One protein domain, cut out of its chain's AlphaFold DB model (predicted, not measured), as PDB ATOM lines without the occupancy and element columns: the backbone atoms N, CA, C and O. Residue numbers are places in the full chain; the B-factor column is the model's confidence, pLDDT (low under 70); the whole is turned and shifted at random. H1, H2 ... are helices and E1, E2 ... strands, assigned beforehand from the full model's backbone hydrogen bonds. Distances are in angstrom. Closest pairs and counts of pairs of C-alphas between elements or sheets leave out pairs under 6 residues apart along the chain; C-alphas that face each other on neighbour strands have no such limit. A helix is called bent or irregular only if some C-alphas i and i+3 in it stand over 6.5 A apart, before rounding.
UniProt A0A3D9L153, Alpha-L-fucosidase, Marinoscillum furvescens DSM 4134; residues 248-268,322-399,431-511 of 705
ATOM      1  N   TRP A 248      14.835  13.602  -6.849       96.06
ATOM      2  CA  TRP A 248      13.384  13.377  -6.803       96.06
ATOM      3  C   TRP A 248      12.842  12.726  -8.087       96.06
ATOM      4  O   TRP A 248      11.930  11.902  -8.021       96.06
ATOM      5  N   MET A 249      13.412  13.034  -9.259       97.81
ATOM      6  CA  MET A 249      12.994  12.429 -10.529       97.81
ATOM      7  C   MET A 249      13.441  10.969 -10.591       97.81
ATOM      8  O   MET A 249      12.668  10.087 -10.968       97.81
ATOM      9  N   LYS A 250      14.679  10.705 -10.156       97.25
ATOM     10  CA  LYS A 250      15.223   9.349 -10.055       97.25
ATOM     11  C   LYS A 250      14.445   8.501  -9.059       97.25
ATOM     12  O   LYS A 250      14.307   7.309  -9.293       97.25
ATOM     13  N   ASP A 251      13.906   9.087  -7.998       98.12
ATOM     14  CA  ASP A 251      13.148   8.361  -6.978       98.12
ATOM     15  C   ASP A 251      11.695   8.099  -7.391       98.12
ATOM     16  O   ASP A 251      11.095   7.130  -6.927       98.12
ATOM     17  N   SER A 252      11.152   8.928  -8.291       98.31
ATOM     18  CA  SER A 252       9.735   8.939  -8.671       98.31
ATOM     19  C   SER A 252       9.272   7.678  -9.404       98.31
ATOM     20  O   SER A 252       8.184   7.183  -9.127       98.31
ATOM     21  N   LYS A 253      10.086   7.155 -10.335       98.69
ATOM     22  CA  LYS A 253       9.893   5.934 -11.160       98.69
ATOM     23  C   LYS A 253       8.635   5.817 -12.033       98.69
ATOM     24  O   LYS A 253       8.733   5.228 -13.105       98.69
ATOM     25  N   PHE A 254       7.483   6.332 -11.617       98.88
ATOM     26  CA  PHE A 254       6.198   6.148 -12.285       98.88
ATOM     27  C   PHE A 254       5.399   7.454 -12.339       98.88
ATOM     28  O   PHE A 254       5.212   8.121 -11.316       98.88
ATOM     29  N   GLY A 255       4.925   7.810 -13.532       98.88
ATOM     30  CA  GLY A 255       4.116   9.002 -13.774       98.88
ATOM     31  C   GLY A 255       3.013   8.781 -14.800       98.88
ATOM     32  O   GLY A 255       2.964   7.741 -15.457       98.88
ATOM     33  N   ILE A 256       2.122   9.768 -14.928       98.94
ATOM     34  CA  ILE A 256       0.968   9.735 -15.839       98.94
ATOM     35  C   ILE A 256       1.122  10.757 -16.962       98.94
ATOM     36  O   ILE A 256       1.345  11.936 -16.699       98.94
ATOM     37  N   PHE A 257       0.938  10.313 -18.203       98.81
ATOM     38  CA  PHE A 257       0.790  11.173 -19.380       98.81
ATOM     39  C   PHE A 257      -0.700  11.320 -19.719       98.81
ATOM     40  O   PHE A 257      -1.483  10.390 -19.509       98.81
ATOM     41  N   ILE A 258      -1.109  12.463 -20.264       98.69
ATOM     42  CA  ILE A 258      -2.497  12.711 -20.647       98.69
ATOM     43  C   ILE A 258      -2.556  13.288 -22.061       98.69
ATOM     44  O   ILE A 258      -2.374  14.492 -22.249       98.69
ATOM     45  N   HIS A 259      -2.882  12.444 -23.041       98.50
ATOM     46  CA  HIS A 259      -3.239  12.889 -24.387       98.50
ATOM     47  C   HIS A 259      -4.737  13.183 -24.455       98.50
ATOM     48  O   HIS A 259      -5.580  12.289 -24.572       98.50
ATOM     49  N   TRP A 260      -5.068  14.469 -24.359       97.94
ATOM     50  CA  TRP A 260      -6.436  14.963 -24.391       97.94
ATOM     51  C   TRP A 260      -6.499  16.350 -25.031       97.94
ATOM     52  O   TRP A 260      -5.543  17.111 -24.974       97.94
ATOM     53  N   GLY A 261      -7.616  16.668 -25.677       97.31
ATOM     54  CA  GLY A 261      -7.768  17.878 -26.489       97.31
ATOM     55  C   GLY A 261      -8.849  17.715 -27.560       97.31
ATOM     56  O   GLY A 261      -9.494  16.659 -27.613       97.31
ATOM     57  N   PRO A 262      -9.027  18.699 -28.461       97.00
ATOM     58  CA  PRO A 262     -10.022  18.644 -29.539       97.00
ATOM     59  C   PRO A 262      -9.928  17.401 -30.429       97.00
ATOM     60  O   PRO A 262     -10.937  16.888 -30.909       97.00
ATOM     61  N   ASN A 263      -8.726  16.852 -30.579       95.12
ATOM     62  CA  ASN A 263      -8.460  15.598 -31.278       95.12
ATOM     63  C   ASN A 263      -9.198  14.371 -30.674       95.12
ATOM     64  O   ASN A 263      -9.331  13.338 -31.323       95.12
ATOM     65  N   SER A 264      -9.749  14.496 -29.459       96.81
ATOM     66  CA  SER A 264     -10.584  13.480 -28.792       96.81
ATOM     67  C   SER A 264     -12.044  13.488 -29.265       96.81
ATOM     68  O   SER A 264     -12.769  12.524 -29.026       96.81
ATOM     69  N   VAL A 265     -12.508  14.566 -29.913       97.56
ATOM     70  CA  VAL A 265     -13.902  14.733 -30.377       97.56
ATOM     71  C   VAL A 265     -14.400  13.590 -31.271       97.56
ATOM     72  O   VAL A 265     -15.533  13.149 -31.064       97.56
ATOM     73  N   PRO A 266     -13.614  13.085 -32.241       97.12
ATOM     74  CA  PRO A 266     -14.067  12.031 -33.145       97.12
ATOM     75  C   PRO A 266     -14.265  10.674 -32.463       97.12
ATOM     76  O   PRO A 266     -15.037   9.854 -32.960       97.12
ATOM     77  N   GLU A 267     -13.554  10.419 -31.356       96.19
ATOM     78  CA  GLU A 267     -13.500   9.129 -30.646       96.19
ATOM     79  C   GLU A 267     -13.195   7.917 -31.561       96.19
ATOM     80  O   GLU A 267     -13.541   6.777 -31.240       96.19
ATOM     81  N   MET A 268     -12.578   8.151 -32.722       95.81
ATOM     82  CA  MET A 268     -12.139   7.138 -33.681       95.81
ATOM     83  C   MET A 268     -10.941   7.660 -34.483       95.81
ATOM     84  O   MET A 268     -10.970   8.801 -34.937       95.81
ATOM     85  N   TRP A 322     -15.507  20.040 -28.421       97.06
ATOM     86  CA  TRP A 322     -14.798  19.558 -27.240       97.06
ATOM     87  C   TRP A 322     -15.367  20.242 -25.990       97.06
ATOM     88  O   TRP A 322     -14.927  21.319 -25.595       97.06
ATOM     89  N   THR A 323     -16.428  19.651 -25.429       84.75
ATOM     90  CA  THR A 323     -17.305  20.323 -24.454       84.75
ATOM     91  C   THR A 323     -16.918  20.129 -22.989       84.75
ATOM     92  O   THR A 323     -17.357  20.919 -22.161       84.75
ATOM     93  N   MET A 324     -16.110  19.114 -22.649       94.88
ATOM     94  CA  MET A 324     -15.595  18.879 -21.285       94.88
ATOM     95  C   MET A 324     -16.666  18.836 -20.172       94.88
ATOM     96  O   MET A 324     -16.372  19.116 -19.013       94.88
ATOM     97  N   GLU A 325     -17.908  18.471 -20.500       96.06
ATOM     98  CA  GLU A 325     -19.079  18.582 -19.606       96.06
ATOM     99  C   GLU A 325     -18.954  17.833 -18.269       96.06
ATOM    100  O   GLU A 325     -19.672  18.135 -17.318       96.06
ATOM    101  N   LYS A 326     -18.070  16.839 -18.199       97.62
ATOM    102  CA  LYS A 326     -17.817  15.985 -17.034       97.62
ATOM    103  C   LYS A 326     -16.350  16.001 -16.615       97.62
ATOM    104  O   LYS A 326     -15.900  15.097 -15.918       97.62
ATOM    105  N   PHE A 327     -15.591  16.991 -17.072       98.06
ATOM    106  CA  PHE A 327     -14.216  17.161 -16.646       98.06
ATOM    107  C   PHE A 327     -14.165  17.605 -15.183       98.06
ATOM    108  O   PHE A 327     -14.650  18.681 -14.835       98.06
ATOM    109  N   ASP A 328     -13.537  16.782 -14.348       98.19
ATOM    110  CA  ASP A 328     -13.212  17.111 -12.965       98.19
ATOM    111  C   ASP A 328     -11.710  16.865 -12.726       98.19
ATOM    112  O   ASP A 328     -11.292  15.709 -12.567       98.19
ATOM    113  N   PRO A 329     -10.873  17.922 -12.682       98.25
ATOM    114  CA  PRO A 329      -9.442  17.766 -12.439       98.25
ATOM    115  C   PRO A 329      -9.161  17.131 -11.071       98.25
ATOM    116  O   PRO A 329      -8.174  16.415 -10.920       98.25
ATOM    117  N   LYS A 330     -10.035  17.329 -10.073       98.75
ATOM    118  CA  LYS A 330      -9.858  16.748  -8.740       98.75
ATOM    119  C   LYS A 330     -10.038  15.237  -8.772       98.75
ATOM    120  O   LYS A 330      -9.237  14.529  -8.157       98.75
ATOM    121  N   GLU A 331     -11.062  14.746  -9.474       98.50
ATOM    122  CA  GLU A 331     -11.280  13.306  -9.665       98.50
ATOM    123  C   GLU A 331     -10.092  12.682 -10.404       98.50
ATOM    124  O   GLU A 331      -9.533  11.689  -9.939       98.50
ATOM    125  N   TRP A 332      -9.660  13.297 -11.509       98.75
ATOM    126  CA  TRP A 332      -8.537  12.811 -12.311       98.75
ATOM    127  C   TRP A 332      -7.258  12.679 -11.485       98.75
ATOM    128  O   TRP A 332      -6.688  11.593 -11.387       98.75
ATOM    129  N   VAL A 333      -6.844  13.761 -10.824       98.88
ATOM    130  CA  VAL A 333      -5.618  13.773 -10.015       98.88
ATOM    131  C   VAL A 333      -5.725  12.807  -8.831       98.88
ATOM    132  O   VAL A 333      -4.740  12.153  -8.483       98.88
ATOM    133  N   SER A 334      -6.922  12.620  -8.261       98.81
ATOM    134  CA  SER A 334      -7.139  11.620  -7.212       98.81
ATOM    135  C   SER A 334      -6.930  10.189  -7.715       98.81
ATOM    136  O   SER A 334      -6.338   9.383  -6.997       98.81
ATOM    137  N   ILE A 335      -7.365   9.871  -8.939       98.81
ATOM    138  CA  ILE A 335      -7.122   8.566  -9.571       98.81
ATOM    139  C   ILE A 335      -5.622   8.371  -9.831       98.81
ATOM    140  O   ILE A 335      -5.091   7.301  -9.540       98.81
ATOM    141  N   PHE A 336      -4.913   9.399 -10.308       98.81
ATOM    142  CA  PHE A 336      -3.465   9.318 -10.561       98.81
ATOM    143  C   PHE A 336      -2.673   9.110  -9.270       98.81
ATOM    144  O   PHE A 336      -1.746   8.310  -9.215       98.81
ATOM    145  N   LYS A 337      -3.073   9.775  -8.186       98.62
ATOM    146  CA  LYS A 337      -2.461   9.554  -6.876       98.62
ATOM    147  C   LYS A 337      -2.726   8.138  -6.359       98.62
ATOM    148  O   LYS A 337      -1.825   7.506  -5.815       98.62
ATOM    149  N   GLN A 338      -3.945   7.628  -6.544       98.75
ATOM    150  CA  GLN A 338      -4.303   6.256  -6.171       98.75
ATOM    151  C   GLN A 338      -3.564   5.204  -7.004       98.75
ATOM    152  O   GLN A 338      -3.295   4.129  -6.483       98.75
ATOM    153  N   SER A 339      -3.179   5.514  -8.246       98.81
ATOM    154  CA  SER A 339      -2.365   4.617  -9.075       98.81
ATOM    155  C   SER A 339      -0.903   4.520  -8.632       98.81
ATOM    156  O   SER A 339      -0.164   3.697  -9.164       98.81
ATOM    157  N   GLY A 340      -0.473   5.345  -7.672       98.69
ATOM    158  CA  GLY A 340       0.915   5.426  -7.215       98.69
ATOM    159  C   GLY A 340       1.796   6.358  -8.053       98.69
ATOM    160  O   GLY A 340       3.005   6.428  -7.824       98.69
ATOM    161  N   ALA A 341       1.245   7.092  -9.020       98.81
ATOM    162  CA  ALA A 341       2.032   8.054  -9.783       98.81
ATOM    163  C   ALA A 341       2.628   9.138  -8.872       98.81
ATOM    164  O   ALA A 341       1.967   9.613  -7.950       98.81
ATOM    165  N   GLN A 342       3.875   9.528  -9.142       98.81
ATOM    166  CA  GLN A 342       4.569  10.604  -8.421       98.81
ATOM    167  C   GLN A 342       4.571  11.918  -9.213       98.81
ATOM    168  O   GLN A 342       4.640  12.999  -8.630       98.81
ATOM    169  N   TYR A 343       4.446  11.830 -10.540       98.88
ATOM    170  CA  TYR A 343       4.408  12.971 -11.448       98.88
ATOM    171  C   TYR A 343       3.325  12.809 -12.519       98.88
ATOM    172  O   TYR A 343       2.946  11.692 -12.879       98.88
ATOM    173  N   VAL A 344       2.812  13.932 -13.022       98.94
ATOM    174  CA  VAL A 344       1.777  13.973 -14.068       98.94
ATOM    175  C   VAL A 344       2.172  14.995 -15.126       98.94
ATOM    176  O   VAL A 344       2.520  16.122 -14.787       98.94
ATOM    177  N   VAL A 345       2.096  14.613 -16.397       98.88
ATOM    178  CA  VAL A 345       2.471  15.431 -17.554       98.88
ATOM    179  C   VAL A 345       1.251  15.559 -18.475       98.88
ATOM    180  O   VAL A 345       1.021  14.688 -19.304       98.88
ATOM    181  N   PRO A 346       0.387  16.574 -18.338       98.75
ATOM    182  CA  PRO A 346      -0.609  16.887 -19.358       98.75
ATOM    183  C   PRO A 346       0.027  17.441 -20.639       98.75
ATOM    184  O   PRO A 346       0.995  18.206 -20.584       98.75
ATOM    185  N   VAL A 347      -0.571  17.118 -21.788       98.62
ATOM    186  CA  VAL A 347      -0.249  17.773 -23.062       98.62
ATOM    187  C   VAL A 347      -0.798  19.196 -23.052       98.62
ATOM    188  O   VAL A 347      -2.009  19.391 -23.006       98.62
ATOM    189  N   ALA A 348       0.076  20.205 -23.100       98.62
ATOM    190  CA  ALA A 348      -0.350  21.593 -23.289       98.62
ATOM    191  C   ALA A 348      -0.713  21.872 -24.746       98.62
ATOM    192  O   ALA A 348      -1.628  22.647 -25.023       98.62
ATOM    193  N   GLU A 349       0.039  21.271 -25.666       97.12
ATOM    194  CA  GLU A 349      -0.081  21.476 -27.107       97.12
ATOM    195  C   GLU A 349       0.324  20.188 -27.809       97.12
ATOM    196  O   GLU A 349       1.465  19.738 -27.671       97.12
ATOM    197  N   HIS A 350      -0.592  19.596 -28.572       98.12
ATOM    198  CA  HIS A 350      -0.249  18.482 -29.447       98.12
ATOM    199  C   HIS A 350       0.226  19.018 -30.816       98.12
ATOM    200  O   HIS A 350       0.350  20.225 -31.031       98.12
ATOM    201  N   HIS A 351       0.483  18.137 -31.785       97.88
ATOM    202  CA  HIS A 351       0.868  18.555 -33.141       97.88
ATOM    203  C   HIS A 351      -0.226  19.341 -33.884       97.88
ATOM    204  O   HIS A 351       0.037  19.972 -34.908       97.88
ATOM    205  N   ASP A 352      -1.462  19.291 -33.384       97.75
ATOM    206  CA  ASP A 352      -2.634  19.894 -34.008       97.75
ATOM    207  C   ASP A 352      -2.677  21.429 -33.909       97.75
ATOM    208  O   ASP A 352      -3.502  22.037 -34.589       97.75
ATOM    209  N   GLY A 353      -1.770  22.030 -33.127       97.44
ATOM    210  CA  GLY A 353      -1.559  23.475 -33.001       97.44
ATOM    211  C   GLY A 353      -2.398  24.154 -31.915       97.44
ATOM    212  O   GLY A 353      -2.139  25.318 -31.592       97.44
ATOM    213  N   PHE A 354      -3.357  23.446 -31.312       98.56
ATOM    214  CA  PHE A 354      -4.288  24.014 -30.338       98.56
ATOM    215  C   PHE A 354      -3.667  24.107 -28.938       98.56
ATOM    216  O   PHE A 354      -3.138  23.122 -28.425       98.56
ATOM    217  N   ALA A 355      -3.743  25.280 -28.303       98.62
ATOM    218  CA  ALA A 355      -3.241  25.474 -26.943       98.62
ATOM    219  C   ALA A 355      -4.315  25.126 -25.899       98.62
ATOM    220  O   ALA A 355      -5.405  25.698 -25.899       98.62
ATOM    221  N   LEU A 356      -4.014  24.237 -24.951       98.62
ATOM    222  CA  LEU A 356      -4.941  23.882 -23.864       98.62
ATOM    223  C   LEU A 356      -5.027  24.954 -22.757       98.62
ATOM    224  O   LEU A 356      -5.628  24.726 -21.708       98.62
ATOM    225  N   TYR A 357      -4.439  26.121 -22.994       98.56
ATOM    226  CA  TYR A 357      -4.147  27.144 -22.001       98.56
ATOM    227  C   TYR A 357      -4.392  28.553 -22.553       98.56
ATOM    228  O   TYR A 357      -4.518  28.706 -23.763       98.56
ATOM    229  N   GLU A 358      -4.505  29.597 -21.730       98.25
ATOM    230  CA  GLU A 358      -4.618  30.964 -22.268       98.25
ATOM    231  C   GLU A 358      -3.310  31.417 -22.932       98.25
ATOM    232  O   GLU A 358      -2.294  31.565 -22.252       98.25
ATOM    233  N   SER A 359      -3.329  31.645 -24.250       98.31
ATOM    234  CA  SER A 359      -2.158  32.109 -25.002       98.31
ATOM    235  C   SER A 359      -2.391  33.504 -25.566       98.31
ATOM    236  O   SER A 359      -3.437  33.782 -26.147       98.31
ATOM    237  N   SER A 360      -1.387  34.372 -25.436       97.69
ATOM    238  CA  SER A 360      -1.363  35.677 -26.103       97.69
ATOM    239  C   SER A 360      -0.807  35.612 -27.531       97.69
ATOM    240  O   SER A 360      -0.854  36.607 -28.253       97.69
ATOM    241  N   ILE A 361      -0.287  34.447 -27.942       98.12
ATOM    242  CA  ILE A 361       0.414  34.238 -29.216       98.12
ATOM    243  C   ILE A 361      -0.509  33.674 -30.299       98.12
ATOM    244  O   ILE A 361      -0.331  33.987 -31.471       98.12
ATOM    245  N   THR A 362      -1.492  32.847 -29.934       97.44
ATOM    246  CA  THR A 362      -2.450  32.250 -30.882       97.44
ATOM    247  C   THR A 362      -3.885  32.449 -30.401       97.44
ATOM    248  O   THR A 362      -4.142  32.268 -29.212       97.44
ATOM    249  N   PRO A 363      -4.856  32.751 -31.286       97.56
ATOM    250  CA  PRO A 363      -6.275  32.770 -30.925       97.56
ATOM    251  C   PRO A 363      -6.873  31.357 -30.781       97.56
ATOM    252  O   PRO A 363      -8.000  31.207 -30.304       97.56
ATOM    253  N   TYR A 364      -6.143  30.308 -31.179       98.19
ATOM    254  CA  TYR A 364      -6.596  28.917 -31.120       98.19
ATOM    255  C   TYR A 364      -6.217  28.268 -29.796       98.19
ATOM    256  O   TYR A 364      -5.291  27.458 -29.708       98.19
ATOM    257  N   HIS A 365      -6.969  28.628 -28.761       98.56
ATOM    258  CA  HIS A 365      -6.742  28.113 -27.423       98.56
ATOM    259  C   HIS A 365      -8.026  27.861 -26.624       98.56
ATOM    260  O   HIS A 365      -9.099  28.368 -26.959       98.56
ATOM    261  N   ALA A 366      -7.926  27.069 -25.554       97.94
ATOM    262  CA  ALA A 366      -9.071  26.539 -24.802       97.94
ATOM    263  C   ALA A 366      -9.934  27.592 -24.083       97.94
ATOM    264  O   ALA A 366     -11.120  27.361 -23.839       97.94
ATOM    265  N   VAL A 367      -9.383  28.772 -23.789       97.50
ATOM    266  CA  VAL A 367     -10.168  29.896 -23.249       97.50
ATOM    267  C   VAL A 367     -10.971  30.580 -24.359       97.50
ATOM    268  O   VAL A 367     -12.147  30.897 -24.178       97.50
ATOM    269  N   ALA A 368     -10.383  30.754 -25.547       97.44
ATOM    270  CA  ALA A 368     -11.055  31.381 -26.682       97.44
ATOM    271  C   ALA A 368     -12.016  30.443 -27.424       97.44
ATOM    272  O   ALA A 368     -12.980  30.919 -28.027       97.44
ATOM    273  N   MET A 369     -11.820  29.124 -27.390       95.81
ATOM    274  CA  MET A 369     -12.581  28.143 -28.176       95.81
ATOM    275  C   MET A 369     -12.866  26.864 -27.386       95.81
ATOM    276  O   MET A 369     -12.166  26.563 -26.431       95.81
ATOM    277  N   GLY A 370     -13.884  26.097 -27.794       93.12
ATOM    278  CA  GLY A 370     -14.240  24.839 -27.128       93.12
ATOM    279  C   GLY A 370     -14.726  25.068 -25.692       93.12
ATOM    280  O   GLY A 370     -15.766  25.713 -25.531       93.12
ATOM    281  N   PRO A 371     -14.004  24.586 -24.665       93.56
ATOM    282  CA  PRO A 371     -14.465  24.566 -23.275       93.56
ATOM    283  C   PRO A 371     -14.525  25.938 -22.581       93.56
ATOM    284  O   PRO A 371     -15.109  26.036 -21.504       93.56
ATOM    285  N   LYS A 372     -13.959  26.999 -23.176       95.56
ATOM    286  CA  LYS A 372     -13.958  28.375 -22.629       95.56
ATOM    287  C   LYS A 372     -13.339  28.481 -21.231       95.56
ATOM    288  O   LYS A 372     -13.782  29.274 -20.403       95.56
ATOM    289  N   THR A 373     -12.313  27.678 -20.975       96.31
ATOM    290  CA  THR A 373     -11.576  27.653 -19.710       96.31
ATOM    291  C   THR A 373     -10.118  27.302 -19.956       96.31
ATOM    292  O   THR A 373      -9.786  26.662 -20.953       96.31
ATOM    293  N   ASP A 374      -9.250  27.702 -19.032       98.25
ATOM    294  CA  ASP A 374      -7.848  27.305 -19.050       98.25
ATOM    295  C   ASP A 374      -7.722  25.878 -18.499       98.25
ATOM    296  O   ASP A 374      -7.785  25.641 -17.288       98.25
ATOM    297  N   VAL A 375      -7.649  24.910 -19.411       98.31
ATOM    298  CA  VAL A 375      -7.668  23.477 -19.085       98.31
ATOM    299  C   VAL A 375      -6.344  23.060 -18.468       98.31
ATOM    300  O   VAL A 375      -6.325  22.324 -17.480       98.31
ATOM    301  N   LEU A 376      -5.238  23.563 -19.023       98.56
ATOM    302  CA  LEU A 376      -3.907  23.294 -18.509       98.56
ATOM    303  C   LEU A 376      -3.769  23.829 -17.086       98.56
ATOM    304  O   LEU A 376      -3.350  23.074 -16.216       98.56
ATOM    305  N   LYS A 377      -4.190  25.073 -16.818       98.56
ATOM    306  CA  LYS A 377      -4.158  25.656 -15.471       98.56
ATOM    307  C   LYS A 377      -4.986  24.849 -14.478       98.56
ATOM    308  O   LYS A 377      -4.520  24.578 -13.376       98.56
ATOM    309  N   ALA A 378      -6.197  24.442 -14.866       98.38
ATOM    310  CA  ALA A 378      -7.060  23.634 -14.007       98.38
ATOM    311  C   ALA A 378      -6.400  22.300 -13.610       98.38
ATOM    312  O   ALA A 378      -6.531  21.870 -12.464       98.38
ATOM    313  N   LEU A 379      -5.668  21.664 -14.532       98.38
ATOM    314  CA  LEU A 379      -4.903  20.450 -14.250       98.38
ATOM    315  C   LEU A 379      -3.659  20.735 -13.407       98.38
ATOM    316  O   LEU A 379      -3.481  20.098 -12.372       98.38
ATOM    317  N   THR A 380      -2.803  21.673 -13.815       98.56
ATOM    318  CA  THR A 380      -1.517  21.925 -13.144       98.56
ATOM    319  C   THR A 380      -1.702  22.435 -11.716       98.56
ATOM    320  O   THR A 380      -0.990  21.985 -10.814       98.56
ATOM    321  N   ASP A 381      -2.693  23.300 -11.471       98.69
ATOM    322  CA  ASP A 381      -3.020  23.777 -10.125       98.69
ATOM    323  C   ASP A 381      -3.491  22.615  -9.228       98.69
ATOM    324  O   ASP A 381      -3.066  22.509  -8.075       98.69
ATOM    325  N   GLU A 382      -4.335  21.710  -9.739       98.81
ATOM    326  CA  GLU A 382      -4.848  20.580  -8.953       98.81
ATOM    327  C   GLU A 382      -3.786  19.488  -8.728       98.81
ATOM    328  O   GLU A 382      -3.713  18.939  -7.627       98.81
ATOM    329  N   ILE A 383      -2.911  19.227  -9.709       98.81
ATOM    330  CA  ILE A 383      -1.744  18.335  -9.575       98.81
ATOM    331  C   ILE A 383      -0.857  18.811  -8.415       98.81
ATOM    332  O   ILE A 383      -0.610  18.054  -7.470       98.81
ATOM    333  N   LYS A 384      -0.454  20.091  -8.439       98.12
ATOM    334  CA  LYS A 384       0.383  20.704  -7.394       98.12
ATOM    335  C   LYS A 384      -0.313  20.679  -6.034       98.12
ATOM    336  O   LYS A 384       0.287  20.303  -5.028       98.12
ATOM    337  N   LYS A 385      -1.605  21.008  -5.993       98.56
ATOM    338  CA  LYS A 385      -2.413  21.009  -4.764       98.56
ATOM    339  C   LYS A 385      -2.521  19.633  -4.104       98.56
ATOM    340  O   LYS A 385      -2.580  19.563  -2.877       98.56
ATOM    341  N   GLN A 386      -2.548  18.543  -4.873       98.62
ATOM    342  CA  GLN A 386      -2.570  17.182  -4.319       98.62
ATOM    343  C   GLN A 386      -1.173  16.612  -4.013       98.62
ATOM    344  O   GLN A 386      -1.078  15.482  -3.511       98.62
ATOM    345  N   GLY A 387      -0.115  17.402  -4.232       97.56
ATOM    346  CA  GLY A 387       1.268  17.081  -3.875       97.56
ATOM    347  C   GLY A 387       1.988  16.184  -4.880       97.56
ATOM    348  O   GLY A 387       2.934  15.507  -4.492       97.56
ATOM    349  N   LEU A 388       1.525  16.135  -6.131       98.69
ATOM    350  CA  LEU A 388       2.230  15.456  -7.218       98.69
ATOM    351  C   LEU A 388       3.159  16.440  -7.935       98.69
ATOM    352  O   LEU A 388       2.863  17.632  -8.032       98.69
ATOM    353  N   ILE A 389       4.259  15.924  -8.475       98.69
ATOM    354  CA  ILE A 389       5.158  16.692  -9.338       98.69
ATOM    355  C   ILE A 389       4.425  17.029 -10.642       98.69
ATOM    356  O   ILE A 389       3.793  16.167 -11.263       98.69
ATOM    357  N   CYS A 390       4.516  18.286 -11.069       98.75
ATOM    358  CA  CYS A 390       3.734  18.786 -12.190       98.75
ATOM    359  C   CYS A 390       4.602  18.979 -13.430       98.75
ATOM    360  O   CYS A 390       5.399  19.909 -13.499       98.75
ATOM    361  N   GLY A 391       4.415  18.139 -14.441       98.69
ATOM    362  CA  GLY A 391       4.988  18.338 -15.765       98.69
ATOM    363  C   GLY A 391       4.034  19.012 -16.743       98.69
ATOM    364  O   GLY A 391       2.866  19.227 -16.434       98.69
ATOM    365  N   VAL A 392       4.539  19.325 -17.931       98.81
ATOM    366  CA  VAL A 392       3.777  19.737 -19.116       98.81
ATOM    367  C   VAL A 392       4.523  19.259 -20.362       98.81
ATOM    368  O   VAL A 392       5.752  19.356 -20.406       98.81
ATOM    369  N   SER A 393       3.803  18.785 -21.383       98.69
ATOM    370  CA  SER A 393       4.392  18.496 -22.694       98.69
ATOM    371  C   SER A 393       3.991  19.488 -23.787       98.69
ATOM    372  O   SER A 393       2.863  19.988 -23.812       98.69
ATOM    373  N   SER A 394       4.905  19.741 -24.730       98.44
ATOM    374  CA  SER A 394       4.606  20.414 -26.000       98.44
ATOM    375  C   SER A 394       5.111  19.593 -27.182       98.44
ATOM    376  O   SER A 394       6.264  19.168 -27.249       98.44
ATOM    377  N   HIS A 395       4.219  19.393 -28.146       98.00
ATOM    378  CA  HIS A 395       4.460  18.666 -29.385       98.00
ATOM    379  C   HIS A 395       4.381  19.622 -30.592       98.00
ATOM    380  O   HIS A 395       4.339  19.192 -31.752       98.00
ATOM    381  N   LEU A 396       4.360  20.935 -30.320       98.06
ATOM    382  CA  LEU A 396       4.155  22.004 -31.296       98.06
ATOM    383  C   LEU A 396       5.246  22.037 -32.370       98.06
ATOM    384  O   LEU A 396       4.972  22.461 -33.484       98.06
ATOM    385  N   ALA A 397       6.464  21.562 -32.083       97.38
ATOM    386  CA  ALA A 397       7.564  21.556 -33.051       97.38
ATOM    387  C   ALA A 397       7.158  20.903 -34.388       97.38
ATOM    388  O   ALA A 397       7.435  21.455 -35.453       97.38
ATOM    389  N   PHE A 398       6.436  19.776 -34.340       96.44
ATOM    390  CA  PHE A 398       5.991  19.085 -35.550       96.44
ATOM    391  C   PHE A 398       4.774  19.734 -36.228       96.44
ATOM    392  O   PHE A 398       4.522  19.431 -37.393       96.44
ATOM    393  N   ASN A 399       4.058  20.659 -35.569       97.50
ATOM    394  CA  ASN A 399       2.923  21.373 -36.172       97.50
ATOM    395  C   ASN A 399       3.300  22.003 -37.518       97.50
ATOM    396  O   ASN A 399       2.520  21.885 -38.462       97.50
ATOM    397  N   SER A 431      10.855  27.720 -40.505       97.62
ATOM    398  CA  SER A 431      11.391  29.062 -40.754       97.62
ATOM    399  C   SER A 431      11.878  29.722 -39.461       97.62
ATOM    400  O   SER A 431      11.315  29.503 -38.388       97.62
ATOM    401  N   GLU A 432      12.905  30.570 -39.567       97.56
ATOM    402  CA  GLU A 432      13.408  31.343 -38.424       97.56
ATOM    403  C   GLU A 432      12.319  32.233 -37.807       97.56
ATOM    404  O   GLU A 432      12.249  32.346 -36.584       97.56
ATOM    405  N   GLU A 433      11.446  32.805 -38.642       97.75
ATOM    406  CA  GLU A 433      10.303  33.634 -38.240       97.75
ATOM    407  C   GLU A 433       9.306  32.835 -37.392       97.75
ATOM    408  O   GLU A 433       9.044  33.202 -36.251       97.75
ATOM    409  N   TRP A 434       8.842  31.673 -37.868       97.94
ATOM    410  CA  TRP A 434       7.918  30.832 -37.095       97.94
ATOM    411  C   TRP A 434       8.528  30.347 -35.772       97.94
ATOM    412  O   TRP A 434       7.851  30.296 -34.742       97.94
ATOM    413  N   LEU A 435       9.829  30.036 -35.760       98.44
ATOM    414  CA  LEU A 435      10.527  29.685 -34.525       98.44
ATOM    415  C   LEU A 435      10.578  30.862 -33.539       98.44
ATOM    416  O   LEU A 435      10.343  30.663 -32.347       98.44
ATOM    417  N   ALA A 436      10.882  32.070 -34.021       98.19
ATOM    418  CA  ALA A 436      11.054  33.263 -33.196       98.19
ATOM    419  C   ALA A 436       9.731  33.861 -32.699       98.19
ATOM    420  O   ALA A 436       9.692  34.383 -31.582       98.19
ATOM    421  N   GLU A 437       8.674  33.775 -33.504       97.75
ATOM    422  CA  GLU A 437       7.396  34.453 -33.275       97.75
ATOM    423  C   GLU A 437       6.293  33.517 -32.771       97.75
ATOM    424  O   GLU A 437       5.373  33.971 -32.096       97.75
ATOM    425  N   THR A 438       6.395  32.206 -33.018       97.88
ATOM    426  CA  THR A 438       5.371  31.232 -32.602       97.88
ATOM    427  C   THR A 438       5.914  30.204 -31.616       97.88
ATOM    428  O   THR A 438       5.489  30.180 -30.460       97.88
ATOM    429  N   TRP A 439       6.860  29.358 -32.036       98.56
ATOM    430  CA  TRP A 439       7.288  28.211 -31.223       98.56
ATOM    431  C   TRP A 439       7.992  28.640 -29.927       98.56
ATOM    432  O   TRP A 439       7.646  28.170 -28.838       98.56
ATOM    433  N   TRP A 440       8.957  29.562 -30.016       98.69
ATOM    434  CA  TRP A 440       9.700  30.025 -28.845       98.69
ATOM    435  C   TRP A 440       8.835  30.836 -27.865       98.69
ATOM    436  O   TRP A 440       8.904  30.560 -26.665       98.69
ATOM    437  N   PRO A 441       7.998  31.799 -28.303       98.62
ATOM    438  CA  PRO A 441       7.096  32.512 -27.401       98.62
ATOM    439  C   PRO A 441       6.092  31.601 -26.687       98.62
ATOM    440  O   PRO A 441       5.974  31.722 -25.472       98.62
ATOM    441  N   ARG A 442       5.458  30.642 -27.383       98.56
ATOM    442  CA  ARG A 442       4.541  29.664 -26.757       98.56
ATOM    443  C   ARG A 442       5.255  28.772 -25.741       98.56
ATOM    444  O   ARG A 442       4.766  28.563 -24.635       98.56
ATOM    445  N   THR A 443       6.481  28.343 -26.051       98.81
ATOM    446  CA  THR A 443       7.325  27.609 -25.093       98.81
ATOM    447  C   THR A 443       7.591  28.423 -23.822       98.81
ATOM    448  O   THR A 443       7.505  27.890 -22.716       98.81
ATOM    449  N   LYS A 444       7.882  29.726 -23.948       98.69
ATOM    450  CA  LYS A 444       8.053  30.602 -22.780       98.69
ATOM    451  C   LYS A 444       6.753  30.823 -22.014       98.69
ATOM    452  O   LYS A 444       6.807  30.795 -20.794       98.69
ATOM    453  N   GLU A 445       5.607  30.995 -22.680       98.38
ATOM    454  CA  GLU A 445       4.310  31.105 -21.988       98.38
ATOM    455  C   GLU A 445       4.047  29.880 -21.105       98.38
ATOM    456  O   GLU A 445       3.650  30.035 -19.951       98.38
ATOM    457  N   ILE A 446       4.349  28.672 -21.600       98.75
ATOM    458  CA  ILE A 446       4.252  27.440 -20.807       98.75
ATOM    459  C   ILE A 446       5.161  27.514 -19.565       98.75
ATOM    460  O   ILE A 446       4.713  27.263 -18.443       98.75
ATOM    461  N   ILE A 447       6.432  27.880 -19.748       98.75
ATOM    462  CA  ILE A 447       7.416  27.954 -18.656       98.75
ATOM    463  C   ILE A 447       7.020  29.014 -17.619       98.75
ATOM    464  O   ILE A 447       7.015  28.734 -16.420       98.75
ATOM    465  N   ASP A 448       6.671  30.216 -18.070       98.44
ATOM    466  CA  ASP A 448       6.481  31.383 -17.213       98.44
ATOM    467  C   ASP A 448       5.148  31.324 -16.452       98.44
ATOM    468  O   ASP A 448       5.114  31.620 -15.252       98.44
ATOM    469  N   ASN A 449       4.066  30.907 -17.122       98.19
ATOM    470  CA  ASN A 449       2.713  30.949 -16.561       98.19
ATOM    471  C   ASN A 449       2.355  29.688 -15.761       98.19
ATOM    472  O   ASN A 449       1.597  29.777 -14.796       98.19
ATOM    473  N   TYR A 450       2.899  28.522 -16.133       98.31
ATOM    474  CA  TYR A 450       2.536  27.233 -15.516       98.31
ATOM    475  C   TYR A 450       3.650  26.655 -14.648       98.31
ATOM    476  O   TYR A 450       3.366  25.856 -13.751       98.31
ATOM    477  N   GLN A 451       4.897  27.094 -14.863       97.94
ATOM    478  CA  GLN A 451       6.068  26.723 -14.068       97.94
ATOM    479  C   GLN A 451       6.148  25.207 -13.839       97.94
ATOM    480  O   GLN A 451       6.044  24.762 -12.686       97.94
ATOM    481  N   PRO A 452       6.235  24.402 -14.915       98.56
ATOM    482  CA  PRO A 452       6.359  22.965 -14.769       98.56
ATOM    483  C   PRO A 452       7.672  22.601 -14.064       98.56
ATOM    484  O   PRO A 452       8.681  23.307 -14.150       98.56
ATOM    485  N   ASP A 453       7.640  21.486 -13.348       98.69
ATOM    486  CA  ASP A 453       8.810  20.800 -12.809       98.69
ATOM    487  C   ASP A 453       9.429  19.884 -13.876       98.69
ATOM    488  O   ASP A 453      10.641  19.674 -13.891       98.69
ATOM    489  N   ILE A 454       8.611  19.392 -14.814       98.88
ATOM    490  CA  ILE A 454       9.028  18.599 -15.978       98.88
ATOM    491  C   ILE A 454       8.528  19.275 -17.259       98.88
ATOM    492  O   ILE A 454       7.324  19.408 -17.456       98.88
ATOM    493  N   LEU A 455       9.434  19.659 -18.154       98.88
ATOM    494  CA  LEU A 455       9.093  20.155 -19.482       98.88
ATOM    495  C   LEU A 455       9.461  19.082 -20.501       98.88
ATOM    496  O   LEU A 455      10.640  18.780 -20.680       98.88
ATOM    497  N   TRP A 456       8.452  18.501 -21.140       98.69
ATOM    498  CA  TRP A 456       8.612  17.391 -22.072       98.69
ATOM    499  C   TRP A 456       8.383  17.853 -23.510       98.69
ATOM    500  O   TRP A 456       7.419  18.566 -23.798       98.69
ATOM    501  N   PHE A 457       9.245  17.425 -24.428       98.31
ATOM    502  CA  PHE A 457       9.094  17.673 -25.857       98.31
ATOM    503  C   PHE A 457       9.063  16.381 -26.657       98.31
ATOM    504  O   PHE A 457       9.886  15.484 -26.452       98.31
ATOM    505  N   ASP A 458       8.149  16.354 -27.623       95.88
ATOM    506  CA  ASP A 458       8.042  15.250 -28.567       95.88
ATOM    507  C   ASP A 458       9.200  15.249 -29.578       95.88
ATOM    508  O   ASP A 458      10.096  16.103 -29.553       95.88
ATOM    509  N   PHE A 459       9.166  14.300 -30.516       91.62
ATOM    510  CA  PHE A 459      10.051  14.309 -31.678       91.62
ATOM    511  C   PHE A 459       9.917  15.613 -32.492       91.62
ATOM    512  O   PHE A 459       9.024  16.432 -32.267       91.62
ATOM    513  N   TYR A 460      10.809  15.806 -33.471       94.06
ATOM    514  CA  TYR A 460      10.912  16.989 -34.338       94.06
ATOM    515  C   TYR A 460      11.719  18.147 -33.735       94.06
ATOM    516  O   TYR A 460      12.375  18.871 -34.486       94.06
ATOM    517  N   LEU A 461      11.771  18.267 -32.401       95.44
ATOM    518  CA  LEU A 461      12.707  19.172 -31.717       95.44
ATOM    519  C   LEU A 461      14.176  18.827 -32.017       95.44
ATOM    520  O   LEU A 461      15.042  19.696 -31.938       95.44
ATOM    521  N   ASP A 462      14.462  17.579 -32.385       93.94
ATOM    522  CA  ASP A 462      15.802  17.093 -32.704       93.94
ATOM    523  C   ASP A 462      16.358  17.652 -34.024       93.94
ATOM    524  O   ASP A 462      17.561  17.579 -34.273       93.94
ATOM    525  N   ARG A 463      15.523  18.251 -34.881       93.81
ATOM    526  CA  ARG A 463      15.948  18.712 -36.209       93.81
ATOM    527  C   ARG A 463      16.942  19.892 -36.169       93.81
ATOM    528  O   ARG A 463      16.861  20.738 -35.275       93.81
ATOM    529  N   PRO A 464      17.844  20.011 -37.171       94.81
ATOM    530  CA  PRO A 464      18.901  21.029 -37.188       94.81
ATOM    531  C   PRO A 464      18.425  22.479 -37.030       94.81
ATOM    532  O   PRO A 464      19.114  23.279 -36.404       94.81
ATOM    533  N   GLU A 465      17.253  22.826 -37.562       95.75
ATOM    534  CA  GLU A 465      16.675  24.170 -37.450       95.75
ATOM    535  C   GLU A 465      16.335  24.584 -36.002       95.75
ATOM    536  O   GLU A 465      16.331  25.775 -35.695       95.75
ATOM    537  N   PHE A 466      16.132  23.631 -35.084       96.94
ATOM    538  CA  PHE A 466      15.909  23.909 -33.658       96.94
ATOM    539  C   PHE A 466      17.217  24.012 -32.854       96.94
ATOM    540  O   PHE A 466      17.201  24.502 -31.723       96.94
ATOM    541  N   ALA A 467      18.366  23.631 -33.428       94.44
ATOM    542  CA  ALA A 467      19.661  23.641 -32.741       94.44
ATOM    543  C   ALA A 467      20.057  24.997 -32.112       94.44
ATOM    544  O   ALA A 467      20.590  25.004 -30.995       94.44
ATOM    545  N   PRO A 468      19.774  26.162 -32.739       93.88
ATOM    546  CA  PRO A 468      20.007  27.462 -32.108       93.88
ATOM    547  C   PRO A 468      19.196  27.677 -30.820       93.88
ATOM    548  O   PRO A 468      19.629  28.417 -29.934       93.88
ATOM    549  N   TYR A 469      18.042  27.019 -30.696       97.25
ATOM    550  CA  TYR A 469      17.153  27.138 -29.547       97.25
ATOM    551  C   TYR A 469      17.460  26.146 -28.431       97.25
ATOM    552  O   TYR A 469      17.108  26.448 -27.300       97.25
ATOM    553  N   HIS A 470      18.148  25.026 -28.677       97.06
ATOM    554  CA  HIS A 470      18.399  24.013 -27.639       97.06
ATOM    555  C   HIS A 470      19.099  24.597 -26.406       97.06
ATOM    556  O   HIS A 470      18.576  24.558 -25.294       97.06
ATOM    557  N   LYS A 471      20.249  25.251 -26.600       96.75
ATOM    558  CA  LYS A 471      20.987  25.873 -25.486       96.75
ATOM    559  C   LYS A 471      20.198  27.004 -24.823       96.75
ATOM    560  O   LYS A 471      20.280  27.180 -23.610       96.75
ATOM    561  N   LYS A 472      19.447  27.770 -25.622       97.56
ATOM    562  CA  LYS A 472      18.609  28.880 -25.152       97.56
ATOM    563  C   LYS A 472      17.466  28.369 -24.272       97.56
ATOM    564  O   LYS A 472      17.249  28.919 -23.202       97.56
ATOM    565  N   LEU A 473      16.784  27.312 -24.706       98.56
ATOM    566  CA  LEU A 473      15.694  26.652 -24.000       98.56
ATOM    567  C   LEU A 473      16.180  26.048 -22.684       98.56
ATOM    568  O   LEU A 473      15.614  26.367 -21.645       98.56
ATOM    569  N   ALA A 474      17.245  25.241 -22.709       98.44
ATOM    570  CA  ALA A 474      17.779  24.628 -21.494       98.44
ATOM    571  C   ALA A 474      18.211  25.685 -20.468       98.44
ATOM    572  O   ALA A 474      17.774  25.633 -19.324       98.44
ATOM    573  N   ALA A 475      18.981  26.699 -20.882       98.25
ATOM    574  CA  ALA A 475      19.392  27.769 -19.974       98.25
ATOM    575  C   ALA A 475      18.187  28.532 -19.401       98.25
ATOM    576  O   ALA A 475      18.106  28.734 -18.192       98.25
ATOM    577  N   TYR A 476      17.220  28.904 -20.249       98.62
ATOM    578  CA  TYR A 476      16.008  29.606 -19.820       98.62
ATOM    579  C   TYR A 476      15.199  28.782 -18.814       98.62
ATOM    580  O   TYR A 476      14.828  29.277 -17.751       98.62
ATOM    581  N   TYR A 477      14.960  27.506 -19.120       98.75
ATOM    582  CA  TYR A 477      14.157  26.632 -18.281       98.75
ATOM    583  C   TYR A 477      14.856  26.294 -16.958       98.75
ATOM    584  O   TYR A 477      14.234  26.390 -15.901       98.75
ATOM    585  N   TYR A 478      16.158  26.001 -16.968       98.38
ATOM    586  CA  TYR A 478      16.911  25.728 -15.740       98.38
ATOM    587  C   TYR A 478      17.000  26.963 -14.839       98.38
ATOM    588  O   TYR A 478      16.777  26.864 -13.632       98.38
ATOM    589  N   ASN A 479      17.201  28.150 -15.420       98.06
ATOM    590  CA  ASN A 479      17.147  29.408 -14.676       98.06
ATOM    591  C   ASN A 479      15.738  29.712 -14.139       98.06
ATOM    592  O   ASN A 479      15.614  30.264 -13.046       98.06
ATOM    593  N   SER A 480      14.669  29.298 -14.832       97.81
ATOM    594  CA  SER A 480      13.301  29.382 -14.295       97.81
ATOM    595  C   SER A 480      13.114  28.525 -13.034       97.81
ATOM    596  O   SER A 480      12.353  28.895 -12.140       97.81
ATOM    597  N   GLY A 481      13.834  27.399 -12.937       96.25
ATOM    598  CA  GLY A 481      13.929  26.590 -11.726       96.25
ATOM    599  C   GLY A 481      14.656  27.339 -10.610       96.25
ATOM    600  O   GLY A 481      14.102  27.511  -9.526       96.25
ATOM    601  N   LEU A 482      15.840  27.894 -10.898       94.69
ATOM    602  CA  LEU A 482      16.612  28.695  -9.933       94.69
ATOM    603  C   LEU A 482      15.822  29.888  -9.382       94.69
ATOM    604  O   LEU A 482      15.914  30.188  -8.191       94.69
ATOM    605  N   LYS A 483      14.997  30.529 -10.217       93.75
ATOM    606  CA  LYS A 483      14.108  31.623  -9.805       93.75
ATOM    607  C   LYS A 483      13.088  31.206  -8.739       93.75
ATOM    608  O   LYS A 483      12.669  32.033  -7.940       93.75
ATOM    609  N   ARG A 484      12.699  29.931  -8.732       91.69
ATOM    610  CA  ARG A 484      11.720  29.334  -7.808       91.69
ATOM    611  C   ARG A 484      12.375  28.473  -6.727       91.69
ATOM    612  O   ARG A 484      11.676  27.740  -6.038       91.69
ATOM    613  N   ASN A 485      13.706  28.494  -6.639       89.94
ATOM    614  CA  ASN A 485      14.507  27.564  -5.846       89.94
ATOM    615  C   ASN A 485      14.202  26.070  -6.105       89.94
ATOM    616  O   ASN A 485      14.357  25.229  -5.218       89.94
ATOM    617  N   GLN A 486      13.795  25.734  -7.326       91.00
ATOM    618  CA  GLN A 486      13.341  24.407  -7.726       91.00
ATOM    619  C   GLN A 486      14.317  23.791  -8.730       91.00
ATOM    620  O   GLN A 486      14.796  24.460  -9.647       91.00
ATOM    621  N   THR A 487      14.600  22.500  -8.587       93.19
ATOM    622  CA  THR A 487      15.268  21.734  -9.643       93.19
ATOM    623  C   THR A 487      14.223  21.213 -10.627       93.19
ATOM    624  O   THR A 487      13.142  20.781 -10.227       93.19
ATOM    625  N   VAL A 488      14.524  21.280 -11.921       98.00
ATOM    626  CA  VAL A 488      13.572  20.985 -13.006       98.00
ATOM    627  C   VAL A 488      14.143  19.946 -13.964       98.00
ATOM    628  O   VAL A 488      15.356  19.765 -14.009       98.00
ATOM    629  N   VAL A 489      13.287  19.286 -14.746       98.69
ATOM    630  CA  VAL A 489      13.678  18.256 -15.720       98.69
ATOM    631  C   VAL A 489      13.241  18.650 -17.120       98.69
ATOM    632  O   VAL A 489      12.058  18.868 -17.366       98.69
ATOM    633  N   LEU A 490      14.194  18.727 -18.048       98.69
ATOM    634  CA  LEU A 490      13.922  18.843 -19.481       98.69
ATOM    635  C   LEU A 490      13.964  17.447 -20.112       98.69
ATOM    636  O   LEU A 490      15.002  16.783 -20.049       98.69
ATOM    637  N   GLN A 491      12.855  17.014 -20.708       97.94
ATOM    638  CA  GLN A 491      12.718  15.720 -21.378       97.94
ATOM    639  C   GLN A 491      12.570  15.910 -22.884       97.94
ATOM    640  O   GLN A 491      11.805  16.765 -23.329       97.94
ATOM    641  N   THR A 492      13.303  15.123 -23.673       95.81
ATOM    642  CA  THR A 492      13.217  15.179 -25.140       95.81
ATOM    643  C   THR A 492      13.391  13.810 -25.770       95.81
ATOM    644  O   THR A 492      14.087  12.955 -25.217       95.81
ATOM    645  N   LYS A 493      12.871  13.656 -26.986       92.62
ATOM    646  CA  LYS A 493      13.140  12.502 -27.846       92.62
ATOM    647  C   LYS A 493      14.318  12.752 -28.790       92.62
ATOM    648  O   LYS A 493      14.611  13.886 -29.171       92.62
ATOM    649  N   ASN A 494      14.955  11.661 -29.209       87.75
ATOM    650  CA  ASN A 494      15.894  11.634 -30.329       87.75
ATOM    651  C   ASN A 494      15.345  10.655 -31.369       87.75
ATOM    652  O   ASN A 494      15.318   9.450 -31.111       87.75
ATOM    653  N   LEU A 495      14.895  11.154 -32.523       83.19
ATOM    654  CA  LEU A 495      14.367  10.297 -33.584       83.19
ATOM    655  C   LEU A 495      15.409  10.078 -34.683       83.19
ATOM    656  O   LEU A 495      15.790   8.943 -34.959       83.19
ATOM    657  N   ARG A 496      15.875  11.157 -35.320       81.38
ATOM    658  CA  ARG A 496      16.917  11.108 -36.367       81.38
ATOM    659  C   ARG A 496      18.195  11.817 -35.959       81.38
ATOM    660  O   ARG A 496      19.262  11.489 -36.474       81.38
ATOM    661  N   TYR A 497      18.079  12.787 -35.067       87.88
ATOM    662  CA  TYR A 497      19.174  13.629 -34.627       87.88
ATOM    663  C   TYR A 497      19.249  13.619 -33.101       87.88
ATOM    664  O   TYR A 497      18.326  13.191 -32.409       87.88
ATOM    665  N   GLN A 498      20.380  14.074 -32.577       89.62
ATOM    666  CA  GLN A 498      20.543  14.295 -31.150       89.62
ATOM    667  C   GLN A 498      20.103  15.722 -30.815       89.62
ATOM    668  O   GLN A 498      20.732  16.670 -31.282       89.62
ATOM    669  N   SER A 499      19.069  15.865 -29.983       88.62
ATOM    670  CA  SER A 499      18.604  17.171 -29.496       88.62
ATOM    671  C   SER A 499      19.619  17.805 -28.538       88.62
ATOM    672  O   SER A 499      20.053  18.936 -28.713       88.62
ATOM    673  N   TYR A 500      20.057  17.059 -27.523       94.50
ATOM    674  CA  TYR A 500      20.903  17.579 -26.446       94.50
ATOM    675  C   TYR A 500      22.067  16.636 -26.140       94.50
ATOM    676  O   TYR A 500      21.981  15.419 -26.338       94.50
ATOM    677  N   ARG A 501      23.167  17.198 -25.618       92.69
ATOM    678  CA  ARG A 501      24.299  16.402 -25.124       92.69
ATOM    679  C   ARG A 501      23.844  15.516 -23.963       92.69
ATOM    680  O   ARG A 501      22.989  15.907 -23.161       92.69
ATOM    681  N   GLU A 502      24.423  14.327 -23.876       90.38
ATOM    682  CA  GLU A 502      24.189  13.420 -22.755       90.38
ATOM    683  C   GLU A 502      24.528  14.106 -21.417       90.38
ATOM    684  O   GLU A 502      25.391  14.983 -21.370       90.38
ATOM    685  N   GLY A 503      23.761  13.807 -20.366       89.88
ATOM    686  CA  GLY A 503      23.854  14.468 -19.058       89.88
ATOM    687  C   GLY A 503      23.214  15.862 -18.974       89.88
ATOM    688  O   GLY A 503      22.913  16.319 -17.879       89.88
ATOM    689  N   THR A 504      22.929  16.537 -20.098       94.38
ATOM    690  CA  THR A 504      22.364  17.910 -20.089       94.38
ATOM    691  C   THR A 504      20.839  17.976 -20.170       94.38
ATOM    692  O   THR A 504      20.282  19.069 -20.169       94.38
ATOM    693  N   HIS A 505      20.176  16.825 -20.272       96.25
ATOM    694  CA  HIS A 505      18.725  16.641 -20.344       96.25
ATOM    695  C   HIS A 505      18.397  15.174 -20.017       96.25
ATOM    696  O   HIS A 505      19.307  14.351 -19.880       96.25
ATOM    697  N   MET A 506      17.114  14.829 -19.942       97.19
ATOM    698  CA  MET A 506      16.660  13.449 -19.800       97.19
ATOM    699  C   MET A 506      16.088  12.927 -21.125       97.19
ATOM    700  O   MET A 506      15.197  13.537 -21.713       97.19
ATOM    701  N   LEU A 507      16.611  11.793 -21.595       95.62
ATOM    702  CA  LEU A 507      16.131  11.138 -22.812       95.62
ATOM    703  C   LEU A 507      14.827  10.389 -22.531       95.62
ATOM    704  O   LEU A 507      14.755   9.629 -21.563       95.62
ATOM    705  N   ASP A 508      13.854  10.564 -23.417       96.44
ATOM    706  CA  ASP A 508      12.585   9.843 -23.423       96.44
ATOM    707  C   ASP A 508      12.476   8.954 -24.676       96.44
ATOM    708  O   ASP A 508      12.808   9.381 -25.788       96.44
ATOM    709  N   LEU A 509      12.082   7.692 -24.490       93.38
ATOM    710  CA  LEU A 509      11.970   6.695 -25.556       93.38
ATOM    711  C   LEU A 509      10.508   6.315 -25.825       93.38
ATOM    712  O   LEU A 509       9.905   5.581 -25.046       93.38
ATOM    713  N   GLU A 510       9.988   6.707 -26.988       91.12
ATOM    714  CA  GLU A 510       8.585   6.459 -27.343       91.12
ATOM    715  C   GLU A 510       8.261   4.995 -27.604       91.12
ATOM    716  O   GLU A 510       8.780   4.405 -28.562       91.12
ATOM    717  N   ARG A 511       7.343   4.445 -26.790       91.44
ATOM    718  CA  ARG A 511       6.836   3.064 -26.890       91.44
ATOM    719  C   ARG A 511       7.970   2.090 -27.170       91.44
ATOM    720  O   ARG A 511       7.942   1.293 -28.113       91.44
TER     721      ARG A 511
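Overview. This is residues 248 to 268, 322 to 399 and 431 to 511 of the 705 residues of the protein "Alpha-L-fucosidase" of Marinoscillum furvescens DSM 4134 (UniProt A0A3D9L153). Look first for a strongly twisted sheet of six parallel strands, curled like part of a barrel and left open between its edge strands E1 and E6, with helices H3, H5 and H6 wrapped round its outer face. H2 continues this arc of helices beside H3, near E1 and E2, while short H1 sits where the strands begin and short H4 follows the end of E3. The printed part has 180 residues, with six named helices and six named strands in the order H1 E1 H2 E2 H3 E3 H4 H5 E4 H6 E5 E6; the sheet runs E1 E2 E3 E4 E5 E6, and the class is mixed, helices and strands. The whole is compact and rounded, with a radius of gyration of the C-alphas of 15.8 A and spans of 42 by 38 by 34 A.

Arrangement. Begin with the sheet: E1, residues 254 to 258, is an edge strand, and E2, residues 343 to 349, is its parallel neighbour, with N 345 and O 256 2.8 A apart. Next comes E3, residues 389 to 394, parallel to E2, with N 391 and O 344 at 2.8 A. Go on to E4, residues 454 to 457, where N 392 and O 454 are 2.8 A apart, and to E5, residues 489 to 492, where N 491 and O 455 are 2.8 A apart. The other edge strand is E6, residues 506 to 510, at 40 degrees to E5, with N 506 and O 490 at 2.9 A. E1 and E6 are apart. Now move outward to H3, residues 375 to 385, at a height over the sheet of 8.8 A; it lies over E3 and, only just, with 3 of its C-alphas, over E2. It runs along the strands, at 2 degrees to E3 on the local plane. H5, residues 432 to 450, lies over E3 at a height over the sheet of 9.9 A. H6, residues 464 to 483, is on the sheet too and touches H5, the closest C-alphas being those of Ile 447 and Tyr 477, 6.9 A apart, at a shallow tilt of 22 degrees, the same way. H3, H5 and H6 on one face of the sheet make two layers, helices over strands. H2, residues 329 to 338, touches H3, with the C-alphas of Pro 329 and Leu 379 closest at 5.6 A, and only grazes the sheet. H1, residues 248 to 252, and H4, residues 396 to 399, also only graze it. E2, H3, E3 and E4, H6, E5 are strand-helix-strand units, each with a helix between two parallel neighbour strands, and both crossovers are right-handed. Every O i to N i+4 pair is within hydrogen-bond range in H1 and H2, against 6 of 7 in H3, 12 of 15 in H5 and 12 of 16 in H6; H4 is too short for such a pair.

Along the chain. Find C-alpha 343 at (4.408, 12.971, -11.448), where E2 begins; it runs 18.4 A, and E3 17.1 A. E1 measures 13.7 A, E6 13.1 A, and E4 and E5 9.9 A each. H6 starts at C-alpha 464, (18.901, 21.029, -37.188), and spans 29.7 A, with a kink of 33 degrees near residue 471. It is irregular, with C-alphas 465 and 468 7.1 A apart; H5, 25.7 A long, is irregular only just, with C-alphas 437 and 440 6.7 A apart. H3 is 15.5 A long, H2 14.1 A, H1 6.0 A and H4 5.1 A. E6 ends at C-alpha 510, (8.585, 6.459, -27.343).

Size, cuts and confidence. The two C-alphas farthest apart, those of Gln 338 and Glu 433, are 44.6 A apart. Residues 269 to 321 are not printed, and C-alphas 268 and 322 stand 14.2 A apart across that cut; residues 400 to 430 are also missing, with 12.3 A between C-alphas 399 and 431. Of the links that are printed whole, the long ones are E2 to H3, residues 350 to 374, and E5 to E6, residues 493 to 505. The mean pLDDT of the printed part is 96.8, and no printed residue is under 70.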